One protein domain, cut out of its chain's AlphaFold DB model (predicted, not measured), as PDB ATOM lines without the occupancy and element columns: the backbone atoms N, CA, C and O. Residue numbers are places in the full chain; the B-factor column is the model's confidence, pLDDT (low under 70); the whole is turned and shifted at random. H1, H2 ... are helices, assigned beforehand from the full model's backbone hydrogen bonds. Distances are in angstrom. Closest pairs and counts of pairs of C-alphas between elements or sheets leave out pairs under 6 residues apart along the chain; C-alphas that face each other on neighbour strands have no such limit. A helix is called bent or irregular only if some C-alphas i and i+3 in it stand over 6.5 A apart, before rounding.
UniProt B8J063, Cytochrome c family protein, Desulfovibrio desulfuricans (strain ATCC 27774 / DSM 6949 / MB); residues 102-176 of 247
ATOM      1  N   HIS A 102     -36.408 -29.112 -31.975       93.38
ATOM      2  CA  HIS A 102     -36.941 -28.074 -31.092       93.38
ATOM      3  C   HIS A 102     -37.992 -28.630 -30.122       93.38
ATOM      4  O   HIS A 102     -37.956 -28.295 -28.941       93.38
ATOM      5  N   TYR A 103     -38.892 -29.489 -30.599       93.62
ATOM      6  CA  TYR A 103     -39.977 -30.044 -29.792       93.62
ATOM      7  C   TYR A 103     -39.532 -31.239 -28.936       93.62
ATOM      8  O   TYR A 103     -39.708 -31.230 -27.722       93.62
ATOM      9  N   GLU A 104     -38.928 -32.256 -29.547       93.69
ATOM     10  CA  GLU A 104     -38.627 -33.537 -28.897       93.69
ATOM     11  C   GLU A 104     -37.313 -33.501 -28.115       93.69
ATOM     12  O   GLU A 104     -37.270 -33.942 -26.968       93.69
ATOM     13  N   GLU A 105     -36.238 -32.964 -28.702       95.25
ATOM     14  CA  GLU A 105     -34.917 -32.983 -28.054       95.25
ATOM     15  C   GLU A 105     -34.752 -31.855 -27.029       95.25
ATOM     16  O   GLU A 105     -34.175 -32.060 -25.962       95.25
ATOM     17  N   LEU A 106     -35.233 -30.649 -27.354       94.62
ATOM     18  CA  LEU A 106     -35.119 -29.473 -26.484       94.62
ATOM     19  C   LEU A 106     -36.343 -29.262 -25.583       94.62
ATOM     20  O   LEU A 106     -36.277 -28.436 -24.672       94.62
ATOM     21  N   GLY A 107     -37.439 -29.992 -25.812       95.12
ATOM     22  CA  GLY A 107     -38.640 -29.927 -24.982       95.12
ATOM     23  C   GLY A 107     -39.388 -28.595 -25.062       95.12
ATOM     24  O   GLY A 107     -40.024 -28.201 -24.082       95.12
ATOM     25  N   LEU A 108     -39.285 -27.864 -26.180       94.31
ATOM     26  CA  LEU A 108     -40.001 -26.598 -26.345       94.31
ATOM     27  C   LEU A 108     -41.494 -26.851 -26.576       94.31
ATOM     28  O   LEU A 108     -41.870 -27.671 -27.413       94.31
ATOM     29  N   ASP A 109     -42.343 -26.104 -25.870       93.56
ATOM     30  CA  ASP A 109     -43.786 -26.128 -26.111       93.56
ATOM     31  C   ASP A 109     -44.123 -25.545 -27.493       93.56
ATOM     32  O   ASP A 109     -43.476 -24.609 -27.974       93.56
ATOM     33  N   CYS A 110     -45.175 -26.071 -28.125       92.69
ATOM     34  CA  CYS A 110     -45.605 -25.665 -29.462       92.69
ATOM     35  C   CYS A 110     -45.789 -24.142 -29.570       92.69
ATOM     36  O   CYS A 110     -45.396 -23.531 -30.566       92.69
ATOM     37  N   ARG A 111     -46.344 -23.505 -28.531       92.44
ATOM     38  CA  ARG A 111     -46.661 -22.069 -28.503       92.44
ATOM     39  C   ARG A 111     -45.478 -21.183 -28.104       92.44
ATOM     40  O   ARG A 111     -45.636 -19.965 -28.012       92.44
ATOM     41  N   GLU A 112     -44.292 -21.752 -27.889       92.44
ATOM     42  CA  GLU A 112     -43.054 -20.966 -27.849       92.44
ATOM     43  C   GLU A 112     -42.651 -20.502 -29.256       92.44
ATOM     44  O   GLU A 112     -42.127 -19.398 -29.415       92.44
ATOM     45  N   CYS A 113     -43.001 -21.284 -30.284       92.50
ATOM     46  CA  CYS A 113     -42.808 -20.941 -31.695       92.50
ATOM     47  C   CYS A 113     -44.105 -20.448 -32.368       92.50
ATOM     48  O   CYS A 113     -44.086 -19.471 -33.116       92.50
ATOM     49  N   HIS A 114     -45.237 -21.092 -32.083       93.75
ATOM     50  CA  HIS A 114     -46.554 -20.738 -32.624       93.75
ATOM     51  C   HIS A 114     -47.228 -19.606 -31.835       93.75
ATOM     52  O   HIS A 114     -46.697 -19.101 -30.840       93.75
ATOM     53  N   HIS A 115     -48.398 -19.143 -32.283       93.19
ATOM     54  CA  HIS A 115     -49.102 -18.083 -31.568       93.19
ATOM     55  C   HIS A 115     -49.631 -18.577 -30.214       93.19
ATOM     56  O   HIS A 115     -50.373 -19.550 -30.118       93.19
ATOM     57  N   LYS A 116     -49.307 -17.843 -29.139       92.19
ATOM     58  CA  LYS A 116     -49.890 -18.087 -27.805       92.19
ATOM     59  C   LYS A 116     -51.399 -17.799 -27.766       92.19
ATOM     60  O   LYS A 116     -52.098 -18.361 -26.931       92.19
ATOM     61  N   ASN A 117     -51.883 -16.921 -28.650       91.81
ATOM     62  CA  ASN A 117     -53.297 -16.575 -28.766       91.81
ATOM     63  C   ASN A 117     -54.024 -17.536 -29.722       91.81
ATOM     64  O   ASN A 117     -53.825 -17.472 -30.935       91.81
ATOM     65  N   THR A 118     -54.911 -18.358 -29.168       91.81
ATOM     66  CA  THR A 118     -55.707 -19.350 -29.904       91.81
ATOM     67  C   THR A 118     -56.804 -18.751 -30.780       91.81
ATOM     68  O   THR A 118     -57.320 -19.440 -31.651       91.81
ATOM     69  N   ASP A 119     -57.141 -17.472 -30.599       92.38
ATOM     70  CA  ASP A 119     -58.066 -16.775 -31.501       92.38
ATOM     71  C   ASP A 119     -57.417 -16.484 -32.866       92.38
ATOM     72  O   ASP A 119     -58.115 -16.263 -33.853       92.38
ATOM     73  N   ILE A 120     -56.077 -16.469 -32.922       90.19
ATOM     74  CA  ILE A 120     -55.300 -16.310 -34.161       90.19
ATOM     75  C   ILE A 120     -55.092 -17.673 -34.824       90.19
ATOM     76  O   ILE A 120     -55.276 -17.826 -36.028       90.19
ATOM     77  N   GLU A 121     -54.688 -18.657 -34.025       91.19
ATOM     78  CA  GLU A 121     -54.303 -19.993 -34.463       91.19
ATOM     79  C   GLU A 121     -54.821 -21.001 -33.424       91.19
ATOM     80  O   GLU A 121     -54.177 -21.191 -32.389       91.19
ATOM     81  N   PRO A 122     -56.004 -21.610 -33.644       91.00
ATOM     82  CA  PRO A 122     -56.602 -22.528 -32.672       91.00
ATOM     83  C   PRO A 122     -55.707 -23.731 -32.369       91.00
ATOM     84  O   PRO A 122     -55.573 -24.133 -31.216       91.00
ATOM     85  N   GLU A 123     -55.059 -24.252 -33.412       93.31
ATOM     86  CA  GLU A 123     -54.078 -25.331 -33.367       93.31
ATOM     87  C   GLU A 123     -52.863 -24.939 -34.223       93.31
ATOM     88  O   GLU A 123     -53.063 -24.306 -35.265       93.31
ATOM     89  N   PRO A 124     -51.630 -25.315 -33.828       93.62
ATOM     90  CA  PRO A 124     -50.425 -25.067 -34.615       93.62
ATOM     91  C   PRO A 124     -50.570 -25.507 -36.081       93.62
ATOM     92  O   PRO A 124     -50.836 -26.674 -36.370       93.62
ATOM     93  N   GLN A 125     -50.368 -24.580 -37.014       92.62
ATOM     94  CA  GLN A 125     -50.486 -24.780 -38.457       92.62
ATOM     95  C   GLN A 125     -49.336 -24.100 -39.211       92.62
ATOM     96  O   GLN A 125     -48.439 -23.491 -38.626       92.62
ATOM     97  N   ASN A 126     -49.312 -24.230 -40.538       92.81
ATOM     98  CA  ASN A 126     -48.241 -23.645 -41.327       92.81
ATOM     99  C   ASN A 126     -48.395 -22.118 -41.381       92.81
ATOM    100  O   ASN A 126     -49.420 -21.599 -41.813       92.81
ATOM    101  N   CYS A 127     -47.338 -21.386 -41.020       93.12
ATOM    102  CA  CYS A 127     -47.329 -19.924 -41.052       93.12
ATOM    103  C   CYS A 127     -47.769 -19.366 -42.419       93.12
ATOM    104  O   CYS A 127     -48.434 -18.335 -42.481       93.12
ATOM    105  N   ALA A 128     -47.406 -20.047 -43.513       93.75
ATOM    106  CA  ALA A 128     -47.707 -19.618 -44.878       93.75
ATOM    107  C   ALA A 128     -49.202 -19.671 -45.240       93.75
ATOM    108  O   ALA A 128     -49.587 -19.080 -46.249       93.75
ATOM    109  N   ASP A 129     -50.040 -20.325 -44.430       94.06
ATOM    110  CA  ASP A 129     -51.490 -20.381 -44.650       94.06
ATOM    111  C   ASP A 129     -52.158 -19.017 -44.395       94.06
ATOM    112  O   ASP A 129     -53.230 -18.734 -44.926       94.06
ATOM    113  N   CYS A 130     -51.510 -18.143 -43.614       93.31
ATOM    114  CA  CYS A 130     -51.984 -16.786 -43.318       93.31
ATOM    115  C   CYS A 130     -50.944 -15.698 -43.636       93.31
ATOM    116  O   CYS A 130     -51.307 -14.598 -44.056       93.31
ATOM    117  N   HIS A 131     -49.651 -15.976 -43.462       93.69
ATOM    118  CA  HIS A 131     -48.574 -15.033 -43.756       93.69
ATOM    119  C   HIS A 131     -48.126 -15.145 -45.215       93.69
ATOM    120  O   HIS A 131     -47.460 -16.100 -45.617       93.69
ATOM    121  N   SER A 132     -48.432 -14.117 -46.004       91.88
ATOM    122  CA  SER A 132     -48.037 -14.041 -47.412       91.88
ATOM    123  C   SER A 132     -46.522 -14.129 -47.596       91.88
ATOM    124  O   SER A 132     -45.752 -13.547 -46.829       91.88
ATOM    125  N   SER A 133     -46.082 -14.801 -48.661       89.62
ATOM    126  CA  SER A 133     -44.665 -14.831 -49.049       89.62
ATOM    127  C   SER A 133     -44.099 -13.416 -49.215       89.62
ATOM    128  O   SER A 133     -44.776 -12.517 -49.715       89.62
ATOM    129  N   GLY A 134     -42.841 -13.215 -48.833       86.69
ATOM    130  CA  GLY A 134     -42.181 -11.917 -48.921       86.69
ATOM    131  C   GLY A 134     -40.711 -11.987 -48.536       86.69
ATOM    132  O   GLY A 134     -40.199 -13.049 -48.186       86.69
ATOM    133  N   VAL A 135     -40.040 -10.842 -48.624       85.25
ATOM    134  CA  VAL A 135     -38.680 -10.638 -48.114       85.25
ATOM    135  C   VAL A 135     -38.724  -9.643 -46.955       85.25
ATOM    136  O   VAL A 135     -39.612  -8.778 -46.962       85.25
ATOM    137  N   PRO A 136     -37.765  -9.713 -46.012       85.56
ATOM    138  CA  PRO A 136     -37.652  -8.715 -44.962       85.56
ATOM    139  C   PRO A 136     -37.552  -7.323 -45.567       85.56
ATOM    140  O   PRO A 136     -36.763  -7.090 -46.489       85.56
ATOM    141  N   ASN A 137     -38.403  -6.415 -45.105       76.38
ATOM    142  CA  ASN A 137     -38.515  -5.090 -45.712       76.38
ATOM    143  C   ASN A 137     -38.643  -3.947 -44.700       76.38
ATOM    144  O   ASN A 137     -38.824  -2.807 -45.128       76.38
ATOM    145  N   ASP A 138     -38.519  -4.242 -43.402       70.94
ATOM    146  CA  ASP A 138     -38.577  -3.291 -42.284       70.94
ATOM    147  C   ASP A 138     -39.847  -2.418 -42.250       70.94
ATOM    148  O   ASP A 138     -39.903  -1.418 -41.528       70.94
ATOM    149  N   LYS A 139     -40.888  -2.761 -43.024       79.81
ATOM    150  CA  LYS A 139     -42.161  -2.040 -43.009       79.81
ATOM    151  C   LYS A 139     -43.142  -2.747 -42.081       79.81
ATOM    152  O   LYS A 139     -43.318  -3.960 -42.191       79.81
ATOM    153  N   PRO A 140     -43.843  -1.998 -41.217       80.06
ATOM    154  CA  PRO A 140     -44.959  -2.549 -40.470       80.06
ATOM    155  C   PRO A 140     -46.013  -3.118 -41.422       80.06
ATOM    156  O   PRO A 140     -46.302  -2.522 -42.464       80.06
ATOM    157  N   ALA A 141     -46.607  -4.245 -41.034       84.94
ATOM    158  CA  ALA A 141     -47.802  -4.750 -41.692       84.94
ATOM    159  C   ALA A 141     -48.932  -3.712 -41.611       84.94
ATOM    160  O   ALA A 141     -48.996  -2.911 -40.670       84.94
ATOM    161  N   GLU A 142     -49.837  -3.731 -42.586       86.81
ATOM    162  CA  GLU A 142     -51.035  -2.901 -42.512       86.81
ATOM    163  C   GLU A 142     -51.869  -3.293 -41.288       86.81
ATOM    164  O   GLU A 142     -51.910  -4.450 -40.866       86.81
ATOM    165  N   LYS A 143     -52.551  -2.315 -40.688       86.38
ATOM    166  CA  LYS A 143     -53.337  -2.569 -39.482       86.38
ATOM    167  C   LYS A 143     -54.415  -3.617 -39.772       86.38
ATOM    168  O   LYS A 143     -55.284  -3.394 -40.607       86.38
ATOM    169  N   GLY A 144     -54.387  -4.715 -39.020       85.00
ATOM    170  CA  GLY A 144     -55.341  -5.815 -39.169       85.00
ATOM    171  C   GLY A 144     -54.935  -6.872 -40.197       85.00
ATOM    172  O   GLY A 144     -55.725  -7.775 -40.445       85.00
ATOM    173  N   THR A 145     -53.729  -6.798 -40.768       89.06
ATOM    174  CA  THR A 145     -53.173  -7.861 -41.614       89.06
ATOM    175  C   THR A 145     -51.938  -8.485 -40.962       89.06
ATOM    176  O   THR A 145     -51.227  -7.816 -40.202       89.06
ATOM    177  N   PRO A 146     -51.676  -9.781 -41.203       90.81
ATOM    178  CA  PRO A 146     -50.446 -10.399 -40.738       90.81
ATOM    179  C   PRO A 146     -49.233  -9.822 -41.494       90.81
ATOM    180  O   PRO A 146     -49.344  -9.491 -42.679       90.81
ATOM    181  N   PRO A 147     -48.049  -9.726 -40.857       93.25
ATOM    182  CA  PRO A 147     -46.807  -9.448 -41.577       93.25
ATOM    183  C   PRO A 147     -46.530 -10.518 -42.635       93.25
ATOM    184  O   PRO A 147     -47.083 -11.618 -42.591       93.25
ATOM    185  N   ASN A 148     -45.639 -10.227 -43.583       92.25
ATOM    186  CA  ASN A 148     -45.198 -11.265 -44.515       92.25
ATOM    187  C   ASN A 148     -44.440 -12.381 -43.774       92.25
ATOM    188  O   ASN A 148     -43.926 -12.189 -42.670       92.25
ATOM    189  N   LEU A 149     -44.361 -13.545 -44.413       92.62
ATOM    190  CA  LEU A 149     -43.801 -14.765 -43.846       92.62
ATOM    191  C   LEU A 149     -42.367 -14.582 -43.343       92.62
ATOM    192  O   LEU A 149     -42.032 -15.097 -42.281       92.62
ATOM    193  N   ALA A 150     -41.526 -13.845 -44.075       91.12
ATOM    194  CA  ALA A 150     -40.142 -13.641 -43.665       91.12
ATOM    195  C   ALA A 150     -40.056 -12.813 -42.376       91.12
ATOM    196  O   ALA A 150     -39.323 -13.192 -41.466       91.12
ATOM    197  N   ASP A 151     -40.825 -11.730 -42.269       92.06
ATOM    198  CA  ASP A 151     -40.848 -10.904 -41.057       92.06
ATOM    199  C   ASP A 151     -41.460 -11.655 -39.866       92.06
ATOM    200  O   ASP A 151     -40.923 -11.589 -38.763       92.06
ATOM    201  N   ALA A 152     -42.529 -12.429 -40.085       93.00
ATOM    202  CA  ALA A 152     -43.150 -13.250 -39.044       93.00
ATOM    203  C   ALA A 152     -42.178 -14.295 -38.471       93.00
ATOM    204  O   ALA A 152     -42.011 -14.400 -37.256       93.00
ATOM    205  N   VAL A 153     -41.499 -15.038 -39.354       93.06
ATOM    206  CA  VAL A 153     -40.533 -16.074 -38.961       93.06
ATOM    207  C   VAL A 153     -39.316 -15.453 -38.281       93.06
ATOM    208  O   VAL A 153     -38.919 -15.925 -37.218       93.06
ATOM    209  N   HIS A 154     -38.742 -14.375 -38.827       92.69
ATOM    210  CA  HIS A 154     -37.600 -13.716 -38.192       92.69
ATOM    211  C   HIS A 154     -37.952 -13.155 -36.811       92.69
ATOM    212  O   HIS A 154     -37.185 -13.369 -35.873       92.69
ATOM    213  N   ALA A 155     -39.115 -12.512 -36.660       92.38
ATOM    214  CA  ALA A 155     -39.577 -11.983 -35.378       92.38
ATOM    215  C   ALA A 155     -39.771 -13.079 -34.324       92.38
ATOM    216  O   ALA A 155     -39.578 -12.824 -33.138       92.38
ATOM    217  N   ARG A 156     -40.124 -14.300 -34.742       92.56
ATOM    218  CA  ARG A 156     -40.225 -15.436 -33.829       92.56
ATOM    219  C   ARG A 156     -38.869 -16.053 -33.509       92.56
ATOM    220  O   ARG A 156     -38.574 -16.287 -32.347       92.56
ATOM    221  N   CYS A 157     -38.036 -16.325 -34.510       93.81
ATOM    222  CA  CYS A 157     -36.760 -17.005 -34.287       93.81
ATOM    223  C   CYS A 157     -35.758 -16.138 -33.515       93.81
ATOM    224  O   CYS A 157     -34.964 -16.673 -32.742       93.81
ATOM    225  N   VAL A 158     -35.786 -14.814 -33.702       94.31
ATOM    226  CA  VAL A 158     -34.835 -13.916 -33.037       94.31
ATOM    227  C   VAL A 158     -34.959 -13.967 -31.517       94.31
ATOM    228  O   VAL A 158     -33.945 -13.828 -30.854       94.31
ATOM    229  N   THR A 159     -36.134 -14.274 -30.951       93.81
ATOM    230  CA  THR A 159     -36.331 -14.289 -29.487       93.81
ATOM    231  C   THR A 159     -35.495 -15.342 -28.757       93.81
ATOM    232  O   THR A 159     -35.327 -15.248 -27.547       93.81
ATOM    233  N   CYS A 160     -34.999 -16.359 -29.468       95.06
ATOM    234  CA  CYS A 160     -34.110 -17.386 -28.912       95.06
ATOM    235  C   CYS A 160     -32.757 -17.458 -29.634       95.06
ATOM    236  O   CYS A 160     -31.795 -17.979 -29.078       95.06
ATOM    237  N   HIS A 161     -32.668 -16.954 -30.866       94.94
ATOM    238  CA  HIS A 161     -31.462 -17.010 -31.691       94.94
ATOM    239  C   HIS A 161     -30.800 -15.641 -31.880       94.94
ATOM    240  O   HIS A 161     -30.164 -15.420 -32.909       94.94
ATOM    241  N   GLU A 162     -30.918 -14.731 -30.908       95.50
ATOM    242  CA  GLU A 162     -30.345 -13.377 -30.968       95.50
ATOM    243  C   GLU A 162     -28.886 -13.375 -31.443       95.50
ATOM    244  O   GLU A 162     -28.544 -12.616 -32.348       95.50
ATOM    245  N   ASP A 163     -28.059 -14.295 -30.936       95.12
ATOM    246  CA  ASP A 163     -26.654 -14.439 -31.334       95.12
ATOM    247  C   ASP A 163     -26.494 -14.744 -32.832       95.12
ATOM    248  O   ASP A 163     -25.673 -14.133 -33.518       95.12
ATOM    249  N   MET A 164     -27.329 -15.631 -33.384       94.50
ATOM    250  CA  MET A 164     -27.305 -15.943 -34.817       94.50
ATOM    251  C   MET A 164     -27.721 -14.730 -35.653       94.50
ATOM    252  O   MET A 164     -27.160 -14.493 -36.718       94.50
ATOM    253  N   PHE A 165     -28.682 -13.932 -35.186       91.50
ATOM    254  CA  PHE A 165     -29.061 -12.693 -35.872       91.50
ATOM    255  C   PHE A 165     -27.969 -11.617 -35.744       91.50
ATOM    256  O   PHE A 165     -27.699 -10.890 -36.706       91.50
ATOM    257  N   ALA A 166     -27.283 -11.547 -34.601       91.06
ATOM    258  CA  ALA A 166     -26.184 -10.619 -34.347       91.06
ATOM    259  C   ALA A 166     -24.962 -10.879 -35.248       91.06
ATOM    260  O   ALA A 166     -24.230  -9.945 -35.587       91.06
ATOM    261  N   GLU A 167     -24.773 -12.118 -35.716       90.62
ATOM    262  CA  GLU A 167     -23.735 -12.491 -36.685       90.62
ATOM    263  C   GLU A 167     -23.975 -11.962 -38.116       90.62
ATOM    264  O   GLU A 167     -23.093 -12.073 -38.982       90.62
ATOM    265  N   LYS A 168     -25.138 -11.349 -38.384       84.62
ATOM    266  CA  LYS A 168     -25.489 -10.718 -39.669       84.62
ATOM    267  C   LYS A 168     -25.259 -11.693 -40.851       84.62
ATOM    268  O   LYS A 168     -25.741 -12.820 -40.732       84.62
ATOM    269  N   PRO A 169     -24.559 -11.387 -41.980       81.44
ATOM    270  CA  PRO A 169     -24.534 -12.324 -43.108       81.44
ATOM    271  C   PRO A 169     -23.911 -13.690 -42.784       81.44
ATOM    272  O   PRO A 169     -24.180 -14.649 -43.502       81.44
ATOM    273  N   LYS A 170     -23.110 -13.815 -41.712       86.00
ATOM    274  CA  LYS A 170     -22.574 -15.116 -41.277       86.00
ATOM    275  C   LYS A 170     -23.655 -15.996 -40.647       86.00
ATOM    276  O   LYS A 170     -23.698 -17.193 -40.916       86.00
ATOM    277  N   GLY A 171     -24.564 -15.387 -39.891       90.62
ATOM    278  CA  GLY A 171     -25.636 -16.087 -39.197       90.62
ATOM    279  C   GLY A 171     -26.754 -16.574 -40.115       90.62
ATOM    280  O   GLY A 171     -27.400 -17.578 -39.817       90.62
ATOM    281  N   CYS A 172     -26.945 -15.931 -41.273       89.69
ATOM    282  CA  CYS A 172     -27.985 -16.299 -42.236       89.69
ATOM    283  C   CYS A 172     -27.927 -17.779 -42.638       89.69
ATOM    284  O   CYS A 172     -28.973 -18.401 -42.788       89.69
ATOM    285  N   ALA A 173     -26.733 -18.371 -42.767       90.88
ATOM    286  CA  ALA A 173     -26.559 -19.769 -43.174       90.88
ATOM    287  C   ALA A 173     -27.053 -20.794 -42.130       90.88
ATOM    288  O   ALA A 173     -27.264 -21.970 -42.455       90.88
ATOM    289  N   ASN A 174     -27.281 -20.367 -40.883       91.19
ATOM    290  CA  ASN A 174     -27.910 -21.208 -39.868       91.19
ATOM    291  C   ASN A 174     -29.366 -21.515 -40.242       91.19
ATOM    292  O   ASN A 174     -29.788 -22.665 -40.097       91.19
ATOM    293  N   CYS A 175     -30.065 -20.548 -40.852       90.88
ATOM    294  CA  CYS A 175     -31.483 -20.644 -41.207       90.88
ATOM    295  C   CYS A 175     -31.758 -20.692 -42.720       90.88
ATOM    296  O   CYS A 175     -32.792 -21.184 -43.150       90.88
ATOM    297  N   HIS A 176     -30.853 -20.233 -43.566       91.06
ATOM    298  CA  HIS A 176     -31.049 -20.219 -45.009       91.06
ATOM    299  C   HIS A 176     -30.009 -21.077 -45.706       91.06
ATOM    300  O   HIS A 176     -28.833 -21.100 -45.343       91.06
TER     301      HIS A 176
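This is residues 102 to 176 of the 247 residues of the protein "Cytochrome c family protein" of Desulfovibrio desulfuricans (strain ATCC 27774 / DSM 6949 / MB) (UniProt B8J063). One sharply kinked helix, H3, runs beside a long, wandering loop, residues 114 to 148, in a flat and loosely knit model where loops make up much of the chain. One-turn helices lie toward the ends: H4 at a corner with H3, and H1 at the far end of an arm whose residues 104 to 109 stick out beyond H2. The printed part has 75 residues with four named helices, H1, H2, H3 and H4 in chain order, and no named strand. Its class is all helix, though the named helices hold 30 of the 75 residues. The whole is only just compact, close to loose, with a radius of gyration of the C-alphas of 13.4 A and spans of 36 by 34 by 16 A.

H3, residues 149 to 166, has a kink of 111 degrees near residue 160 and is irregular, with C-alphas 160 and 163 8.4 A apart. With residues 164 to 165 alone it only just touches H4, residues 172 to 175, and only at the corner, with 3 pairs of C-alphas within 8 A; the closest, Met 164 and Asn 174, are 7.3 A apart. H2, residues 110 to 113, is close to H3 but not clearly touching, the closest C-alphas being those of Cys 113 and Arg 156, 6.4 A. H1, residues 102 to 105, is likewise close to H2 but not clearly touching, at 7.1 A between the C-alphas of Tyr 103 and Cys 110. H1 is apart from H3 and H4, and H2 from H4. In H3, 10 of 14 O i to N i+4 pairs are within hydrogen-bond range; H1, H2 and H4 are too short for such a pair.

H3 measures 20.4 A from C-alpha 149 at (-43.801, -14.765, -43.846) to C-alpha 166. H1, 6.1 A long, begins at C-alpha 102 at (-36.941, -28.074, -31.092) and is neither bent nor irregular, but only just. H2 is 5.9 A long. H4, 5.7 A long, ends at C-alpha 175 at (-31.483, -20.644, -41.207).

The two C-alphas farthest apart, Glu 105 and Lys 143, are 37.3 A apart. The printed part has no cut. The link from H2 to H3 is long, with 35 residues; those from H1 to H2 and from H3 to H4 are tight. Mean pLDDT of the printed part is 90.8, and no printed residue is under 70.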